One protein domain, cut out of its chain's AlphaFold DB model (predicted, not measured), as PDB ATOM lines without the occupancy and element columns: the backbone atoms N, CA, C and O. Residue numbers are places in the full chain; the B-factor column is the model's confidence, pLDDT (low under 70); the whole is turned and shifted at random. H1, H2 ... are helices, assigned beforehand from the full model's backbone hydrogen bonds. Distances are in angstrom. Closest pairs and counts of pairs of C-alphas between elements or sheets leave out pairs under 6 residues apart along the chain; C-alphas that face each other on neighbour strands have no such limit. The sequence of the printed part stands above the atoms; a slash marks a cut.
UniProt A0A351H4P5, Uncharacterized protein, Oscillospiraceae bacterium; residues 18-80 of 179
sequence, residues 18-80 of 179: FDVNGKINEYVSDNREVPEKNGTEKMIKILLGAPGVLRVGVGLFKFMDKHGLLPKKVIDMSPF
ATOM      1  N   PHE A  18     -36.115 -60.194 129.349       97.62
ATOM      2  CA  PHE A  18     -35.169 -59.723 128.340       97.62
ATOM      3  C   PHE A  18     -35.547 -58.336 127.820       97.62
ATOM      4  O   PHE A  18     -34.678 -57.467 127.740       97.62
ATOM      5  N   ASP A  19     -36.834 -58.100 127.555       97.50
ATOM      6  CA  ASP A  19     -37.340 -56.791 127.128       97.50
ATOM      7  C   ASP A  19     -37.133 -55.737 128.220       97.50
ATOM      8  O   ASP A  19     -36.658 -54.632 127.950       97.50
ATOM      9  N   VAL A  20     -37.443 -56.088 129.473       95.88
ATOM     10  CA  VAL A  20     -37.223 -55.218 130.638       95.88
ATOM     11  C   VAL A  20     -35.741 -54.875 130.781       95.88
ATOM     12  O   VAL A  20     -35.400 -53.702 130.942       95.88
ATOM     13  N   ASN A  21     -34.850 -55.868 130.689       95.62
ATOM     14  CA  ASN A  21     -33.408 -55.638 130.751       95.62
ATOM     15  C   ASN A  21     -32.922 -54.746 129.597       95.62
ATOM     16  O   ASN A  21     -32.141 -53.825 129.828       95.62
ATOM     17  N   GLY A  22     -33.409 -54.977 128.374       96.00
ATOM     18  CA  GLY A  22     -33.114 -54.139 127.211       96.00
ATOM     19  C   GLY A  22     -33.493 -52.678 127.450       96.00
ATOM     20  O   GLY A  22     -32.634 -51.807 127.345       96.00
ATOM     21  N   LYS A  23     -34.731 -52.423 127.889       94.25
ATOM     22  CA  LYS A  23     -35.226 -51.070 128.198       94.25
ATOM     23  C   LYS A  23     -34.435 -50.385 129.303       94.25
ATOM     24  O   LYS A  23     -34.151 -49.198 129.198       94.25
ATOM     25  N   ILE A  24     -34.076 -51.111 130.366       91.62
ATOM     26  CA  ILE A  24     -33.250 -50.556 131.446       91.62
ATOM     27  C   ILE A  24     -31.872 -50.165 130.906       91.62
ATOM     28  O   ILE A  24     -31.402 -49.067 131.194       91.62
ATOM     29  N   ASN A  25     -31.226 -51.031 130.121       90.94
ATOM     30  CA  ASN A  25     -29.888 -50.763 129.592       90.94
ATOM     31  C   ASN A  25     -29.882 -49.614 128.579       90.94
ATOM     32  O   ASN A  25     -29.024 -48.741 128.680       90.94
ATOM     33  N   GLU A  26     -30.849 -49.582 127.659       89.44
ATOM     34  CA  GLU A  26     -31.052 -48.471 126.721       89.44
ATOM     35  C   GLU A  26     -31.241 -47.157 127.487       89.44
ATOM     36  O   GLU A  26     -30.499 -46.201 127.286       89.44
ATOM     37  N   TYR A  27     -32.137 -47.147 128.477       84.75
ATOM     38  CA  TYR A  27     -32.402 -45.962 129.285       84.75
ATOM     39  C   TYR A  27     -31.169 -45.491 130.073       84.75
ATOM     40  O   TYR A  27     -30.902 -44.290 130.164       84.75
ATOM     41  N   VAL A  28     -30.404 -46.415 130.664       83.38
ATOM     42  CA  VAL A  28     -29.157 -46.092 131.378       83.38
ATOM     43  C   VAL A  28     -28.107 -45.537 130.416       83.38
ATOM     44  O   VAL A  28     -27.402 -44.596 130.785       83.38
ATOM     45  N   SER A  29     -28.006 -46.087 129.205       83.88
ATOM     46  CA  SER A  29     -27.095 -45.594 128.168       83.88
ATOM     47  C   SER A  29     -27.455 -44.164 127.764       83.88
ATOM     48  O   SER A  29     -26.624 -43.262 127.873       83.88
ATOM     49  N   ASP A  30     -28.724 -43.925 127.430       80.25
ATOM     50  CA  ASP A  30     -29.229 -42.623 126.987       80.25
ATOM     51  C   ASP A  30     -29.030 -41.519 128.034       80.25
ATOM     52  O   ASP A  30     -28.645 -40.395 127.703       80.25
ATOM     53  N   ASN A  31     -29.268 -41.825 129.314       73.44
ATOM     54  CA  ASN A  31     -29.103 -40.840 130.391       73.44
ATOM     55  C   ASN A  31     -27.636 -40.547 130.720       73.44
ATOM     56  O   ASN A  31     -27.346 -39.483 131.269       73.44
ATOM     57  N   ARG A  32     -26.707 -41.459 130.402       71.31
ATOM     58  CA  ARG A  32     -25.266 -41.194 130.530       71.31
ATOM     59  C   ARG A  32     -24.762 -40.273 129.427       71.31
ATOM     60  O   ARG A  32     -23.900 -39.443 129.698       71.31
ATOM     61  N   GLU A  33     -25.292 -40.412 128.216       65.56
ATOM     62  CA  GLU A  33     -24.877 -39.600 127.071       65.56
ATOM     63  C   GLU A  33     -25.515 -38.205 127.080       65.56
ATOM     64  O   GLU A  33     -24.844 -37.225 126.759       65.56
ATOM     65  N   VAL A  34     -26.792 -38.086 127.475       62.19
ATOM     66  CA  VAL A  34     -27.526 -36.807 127.451       62.19
ATOM     67  C   VAL A  34     -28.374 -36.612 128.722       62.19
ATOM     68  O   VAL A  34     -29.589 -36.836 128.699       62.19
ATOM     69  N   PRO A  35     -27.783 -36.114 129.827       57.09
ATOM     70  CA  PRO A  35     -28.496 -35.884 131.091       57.09
ATOM     71  C   PRO A  35     -29.713 -34.951 130.957       57.09
ATOM     72  O   PRO A  35     -30.723 -35.111 131.640       57.09
ATOM     73  N   GLU A  36     -29.670 -34.001 130.014       55.62
ATOM     74  CA  GLU A  36     -30.729 -33.001 129.808       55.62
ATOM     75  C   GLU A  36     -32.067 -33.566 129.297       55.62
ATOM     76  O   GLU A  36     -33.077 -32.855 129.319       55.62
ATOM     77  N   LYS A  37     -32.117 -34.833 128.863       60.12
ATOM     78  CA  LYS A  37     -33.370 -35.486 128.447       60.12
ATOM     79  C   LYS A  37     -34.219 -35.987 129.623       60.12
ATOM     80  O   LYS A  37     -35.380 -36.338 129.409       60.12
ATOM     81  N   ASN A  38     -33.706 -35.988 130.858       71.56
ATOM     82  CA  ASN A  38     -34.487 -36.426 132.014       71.56
ATOM     83  C   ASN A  38     -35.531 -35.364 132.419       71.56
ATOM     84  O   ASN A  38     -35.212 -34.286 132.930       71.56
ATOM     85  N   GLY A  39     -36.812 -35.688 132.218       74.69
ATOM     86  CA  GLY A  39     -37.943 -34.814 132.545       74.69
ATOM     87  C   GLY A  39     -37.984 -34.363 134.011       74.69
ATOM     88  O   GLY A  39     -38.328 -33.212 134.285       74.69
ATOM     89  N   THR A  40     -37.559 -35.226 134.939       78.00
ATOM     90  CA  THR A  40     -37.473 -34.908 136.372       78.00
ATOM     91  C   THR A  40     -36.482 -33.776 136.622       78.00
ATOM     92  O   THR A  40     -36.780 -32.829 137.351       78.00
ATOM     93  N   GLU A  41     -35.311 -33.830 135.985       77.31
ATOM     94  CA  GLU A  41     -34.280 -32.802 136.138       77.31
ATOM     95  C   GLU A  41     -34.763 -31.453 135.593       77.31
ATOM     96  O   GLU A  41     -34.592 -30.415 136.236       77.31
ATOM     97  N   LYS A  42     -35.452 -31.466 134.446       77.31
ATOM     98  CA  LYS A  42     -36.068 -30.266 133.866       77.31
ATOM     99  C   LYS A  42     -37.101 -29.642 134.806       77.31
ATOM    100  O   LYS A  42     -37.111 -28.423 134.980       77.31
ATOM    101  N   MET A  43     -37.943 -30.460 135.437       78.62
ATOM    102  CA  MET A  43     -38.920 -29.997 136.425       78.62
ATOM    103  C   MET A  43     -38.232 -29.354 137.639       78.62
ATOM    104  O   MET A  43     -38.630 -28.267 138.061       78.62
ATOM    105  N   ILE A  44     -37.178 -29.986 138.168       80.38
ATOM    106  CA  ILE A  44     -36.403 -29.461 139.302       80.38
ATOM    107  C   ILE A  44     -35.756 -28.117 138.945       80.38
ATOM    108  O   ILE A  44     -35.874 -27.165 139.717       80.38
ATOM    109  N   LYS A  45     -35.141 -27.999 137.760       80.81
ATOM    110  CA  LYS A  45     -34.537 -26.743 137.281       80.81
ATOM    111  C   LYS A  45     -35.554 -25.600 137.217       80.81
ATOM    112  O   LYS A  45     -35.248 -24.497 137.657       80.81
ATOM    113  N   ILE A  46     -36.771 -25.856 136.729       80.00
ATOM    114  CA  ILE A  46     -37.841 -24.844 136.673       80.00
ATOM    115  C   ILE A  46     -38.260 -24.406 138.083       80.00
ATOM    116  O   ILE A  46     -38.384 -23.212 138.346       80.00
ATOM    117  N   LEU A  47     -38.453 -25.357 139.003       77.69
ATOM    118  CA  LEU A  47     -38.890 -25.063 140.371       77.69
ATOM    119  C   LEU A  47     -37.838 -24.307 141.195       77.69
ATOM    120  O   LEU A  47     -38.202 -23.503 142.053       77.69
ATOM    121  N   LEU A  48     -36.551 -24.556 140.937       82.19
ATOM    122  CA  LEU A  48     -35.429 -23.903 141.617       82.19
ATOM    123  C   LEU A  48     -34.939 -22.625 140.916       82.19
ATOM    124  O   LEU A  48     -34.095 -21.924 141.467       82.19
ATOM    125  N   GLY A  49     -35.455 -22.305 139.725       78.88
ATOM    126  CA  GLY A  49     -34.940 -21.226 138.879       78.88
ATOM    127  C   GLY A  49     -35.165 -19.804 139.409       78.88
ATOM    128  O   GLY A  49     -34.488 -18.884 138.957       78.88
ATOM    129  N   ALA A  50     -36.085 -19.600 140.359       74.56
ATOM    130  CA  ALA A  50     -36.307 -18.293 140.977       74.56
ATOM    131  C   ALA A  50     -36.827 -18.393 142.427       74.56
ATOM    132  O   ALA A  50     -37.616 -19.290 142.755       74.56
ATOM    133  N   PRO A  51     -36.440 -17.452 143.310       70.25
ATOM    134  CA  PRO A  51     -36.957 -17.390 144.674       70.25
ATOM    135  C   PRO A  51     -38.477 -17.157 144.670       70.25
ATOM    136  O   PRO A  51     -38.998 -16.330 143.930       70.25
ATOM    137  N   GLY A  52     -39.209 -17.911 145.494       72.06
ATOM    138  CA  GLY A  52     -40.675 -17.830 145.602       72.06
ATOM    139  C   GLY A  52     -41.447 -18.752 144.648       72.06
ATOM    140  O   GLY A  52     -42.486 -19.281 145.053       72.06
ATOM    141  N   VAL A  53     -40.905 -19.054 143.459       76.69
ATOM    142  CA  VAL A  53     -41.505 -20.009 142.500       76.69
ATOM    143  C   VAL A  53     -41.650 -21.391 143.122       76.69
ATOM    144  O   VAL A  53     -42.683 -22.029 142.954       76.69
ATOM    145  N   LEU A  54     -40.677 -21.818 143.927       79.06
ATOM    146  CA  LEU A  54     -40.748 -23.100 144.618       79.06
ATOM    147  C   LEU A  54     -41.962 -23.191 145.559       79.06
ATOM    148  O   LEU A  54     -42.688 -24.177 145.525       79.06
ATOM    149  N   ARG A  55     -42.218 -22.172 146.391       80.81
ATOM    150  CA  ARG A  55     -43.320 -22.219 147.374       80.81
ATOM    151  C   ARG A  55     -44.686 -22.163 146.697       80.81
ATOM    152  O   ARG A  55     -45.549 -22.981 147.008       80.81
ATOM    153  N   VAL A  56     -44.866 -21.224 145.769       83.75
ATOM    154  CA  VAL A  56     -46.133 -21.058 145.042       83.75
ATOM    155  C   VAL A  56     -46.371 -22.243 144.107       83.75
ATOM    156  O   VAL A  56     -47.456 -22.816 144.109       83.75
ATOM    157  N   GLY A  57     -45.343 -22.665 143.370       82.69
ATOM    158  CA  GLY A  57     -45.403 -23.782 142.431       82.69
ATOM    159  C   GLY A  57     -45.687 -25.115 143.114       82.69
ATOM    160  O   GLY A  57     -46.562 -25.846 142.663       82.69
ATOM    161  N   VAL A  58     -45.032 -25.416 144.242       84.12
ATOM    162  CA  VAL A  58     -45.321 -26.640 145.013       84.12
ATOM    163  C   VAL A  58     -46.740 -26.614 145.580       84.12
ATOM    164  O   VAL A  58     -47.429 -27.629 145.519       84.12
ATOM    165  N   GLY A  59     -47.200 -25.474 146.109       87.88
ATOM    166  CA  GLY A  59     -48.570 -25.334 146.609       87.88
ATOM    167  C   GLY A  59     -49.614 -25.555 145.513       87.88
ATOM    168  O   GLY A  59     -50.548 -26.337 145.695       87.88
ATOM    169  N   LEU A  60     -49.406 -24.933 144.350       89.38
ATOM    170  CA  LEU A  60     -50.259 -25.099 143.179       89.38
ATOM    171  C   LEU A  60     -50.245 -26.545 142.669       89.38
ATOM    172  O   LEU A  60     -51.309 -27.113 142.456       89.38
ATOM    173  N   PHE A  61     -49.075 -27.171 142.524       89.62
ATOM    174  CA  PHE A  61     -48.986 -28.563 142.076       89.62
ATOM    175  C   PHE A  61     -49.663 -29.526 143.042       89.62
ATOM    176  O   PHE A  61     -50.387 -30.395 142.578       89.62
ATOM    177  N   LYS A  62     -49.515 -29.345 144.358       90.06
ATOM    178  CA  LYS A  62     -50.258 -30.143 145.344       90.06
ATOM    179  C   LYS A  62     -51.769 -29.963 145.214       90.06
ATOM    180  O   LYS A  62     -52.509 -30.936 145.298       90.06
ATOM    181  N   PHE A  63     -52.233 -28.729 145.007       92.31
ATOM    182  CA  PHE A  63     -53.652 -28.461 144.786       92.31
ATOM    183  C   PHE A  63     -54.154 -29.142 143.508       92.31
ATOM    184  O   PHE A  63     -55.185 -29.806 143.539       92.31
ATOM    185  N   MET A  64     -53.423 -29.003 142.404       93.75
ATOM    186  CA  MET A  64     -53.790 -29.589 141.116       93.75
ATOM    187  C   MET A  64     -53.769 -31.116 141.155       93.75
ATOM    188  O   MET A  64     -54.709 -31.734 140.673       93.75
ATOM    189  N   ASP A  65     -52.738 -31.710 141.753       92.62
ATOM    190  CA  ASP A  65     -52.603 -33.156 141.951       92.62
ATOM    191  C   ASP A  65     -53.794 -33.718 142.736       92.62
ATOM    192  O   ASP A  65     -54.505 -34.594 142.251       92.62
ATOM    193  N   LYS A  66     -54.127 -33.095 143.876       91.19
ATOM    194  CA  LYS A  66     -55.279 -33.481 144.704       91.19
ATOM    195  C   LYS A  66     -56.624 -33.434 143.965       91.19
ATOM    196  O   LYS A  66     -57.530 -34.181 144.321       91.19
ATOM    197  N   HIS A  67     -56.774 -32.555 142.974       93.31
ATOM    198  CA  HIS A  67     -58.014 -32.399 142.201       93.31
ATOM    199  C   HIS A  67     -57.956 -33.067 140.816       93.31
ATOM    200  O   HIS A  67     -58.868 -32.866 140.017       93.31
ATOM    201  N   GLY A  68     -56.898 -33.824 140.496       90.75
ATOM    202  CA  GLY A  68     -56.741 -34.458 139.180       90.75
ATOM    203  C   GLY A  68     -56.550 -33.470 138.020       90.75
ATOM    204  O   GLY A  68     -56.780 -33.811 136.865       90.75
ATOM    205  N   LEU A  69     -56.134 -32.234 138.311       93.75
ATOM    206  CA  LEU A  69     -55.946 -31.152 137.338       93.75
ATOM    207  C   LEU A  69     -54.505 -31.058 136.819       93.75
ATOM    208  O   LEU A  69     -54.192 -30.173 136.019       93.75
ATOM    209  N   LEU A  70     -53.599 -31.914 137.301       93.12
ATOM    210  CA  LEU A  70     -52.186 -31.841 136.948       93.12
ATOM    211  C   LEU A  70     -51.984 -32.181 135.455       93.12
ATOM    212  O   LEU A  70     -52.429 -33.237 135.001       93.12
ATOM    213  N   PRO A  71     -51.299 -31.333 134.661       92.19
ATOM    214  CA  PRO A  71     -51.098 -31.607 133.246       92.19
ATOM    215  C   PRO A  71     -50.320 -32.906 133.036       92.19
ATOM    216  O   PRO A  71     -49.306 -33.134 133.697       92.19
ATOM    217  N   LYS A  72     -50.710 -33.704 132.032       90.44
ATOM    218  CA  LYS A  72     -50.048 -34.981 131.710       90.44
ATOM    219  C   LYS A  72     -48.525 -34.858 131.585       90.44
ATOM    220  O   LYS A  72     -47.800 -35.676 132.131       90.44
ATOM    221  N   LYS A  73     -48.026 -33.789 130.955       88.62
ATOM    222  CA  LYS A  73     -46.577 -33.539 130.843       88.62
ATOM    223  C   LYS A  73     -45.888 -33.449 132.210       88.62
ATOM    224  O   LYS A  73     -44.770 -33.923 132.351       88.62
ATOM    225  N   VAL A  74     -46.533 -32.845 133.210       88.12
ATOM    226  CA  VAL A  74     -45.993 -32.743 134.575       88.12
ATOM    227  C   VAL A  74     -46.007 -34.113 135.253       88.12
ATOM    228  O   VAL A  74     -45.017 -34.474 135.877       88.12
ATOM    229  N   ILE A  75     -47.072 -34.899 135.073       90.56
ATOM    230  CA  ILE A  75     -47.167 -36.288 135.561       90.56
ATOM    231  C   ILE A  75     -46.058 -37.160 134.950       90.56
ATOM    232  O   ILE A  75     -45.394 -37.920 135.654       90.56
ATOM    233  N   ASP A  76     -45.821 -37.039 133.644       88.38
ATOM    234  CA  ASP A  76     -44.785 -37.788 132.927       88.38
ATOM    235  C   ASP A  76     -43.373 -37.422 133.403       88.38
ATOM    236  O   ASP A  76     -42.528 -38.302 133.540       88.38
ATOM    237  N   MET A  77     -43.133 -36.145 133.716       85.31
ATOM    238  CA  MET A  77     -41.861 -35.664 134.271       85.31
ATOM    239  C   MET A  77     -41.713 -35.923 135.775       85.31
ATOM    240  O   MET A  77     -40.602 -35.861 136.292       85.31
ATOM    241  N   SER A  78     -42.806 -36.160 136.499       87.44
ATOM    242  CA  SER A  78     -42.764 -36.287 137.951       87.44
ATOM    243  C   SER A  78     -42.296 -37.683 138.374       87.44
ATOM    244  O   SER A  78     -42.910 -38.685 137.992       87.44
ATOM    245  N   PRO A  79     -41.285 -37.781 139.254       85.50
ATOM    246  CA  PRO A  79     -40.816 -39.062 139.764       85.50
ATOM    247  C   PRO A  79     -41.740 -39.640 140.847       85.50
ATOM    248  O   PRO A  79     -41.517 -40.757 141.295       85.50
ATOM    249  N   PHE A  80     -42.770 -38.899 141.263       89.50
ATOM    250  CA  PHE A  80     -43.733 -39.306 142.294       89.50
ATOM    251  C   PHE A  80     -45.050 -39.836 141.709       89.50
ATOM    252  O   PHE A  80     -45.959 -40.193 142.450       89.50
TER     253      PHE A  80
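Overview. This is residues 18 to 80 of the 179 residues of an uncharacterized protein of Oscillospiraceae bacterium (UniProt A0A351H4P5). A flat, loose set of four helices: H1 sticks out as an arm with residues 18 to 29 free, H2 and H3 make a corner, and the chain folds back so that short H4 packs on H2. The 63 printed residues hold H1, H2, H3 and H4 in that order, all helix, with no named strand. The radius of gyration of the C-alphas is 14.8 A and the spans are 42 by 26 by 13 A.

Along the chain. Find C-alpha 18 at (-35.169, -59.723, 128.340); from there H1 runs 22.6 A to residue 33. Next come H2, residues 39 to 48, 14.4 A, and H3, residues 53 to 66, 19.4 A. H4, residues 72 to 77, 8.6 A, ends at (-41.861, -35.664, 134.271).

Arrangement. H1 is apart from H2, H3 and H4. H2 and H3 touch only at the corner, C-alphas 47 and 54 being closest at 5.0 A, at a steep tilt of 51 degrees, opposite ways. H4 touches H2, about perpendicular at 89 degrees; their closest C-alphas, 39 and 77, are 4.4 A apart. In the four helices every O i to N i+4 pair is within hydrogen-bond range.

Size, cuts and confidence. C-alphas 18 and 52, the farthest apart, are 45.6 A apart. The printed part has no cut and its three links are tight. Residues 33 to 37 have pLDDT under 70.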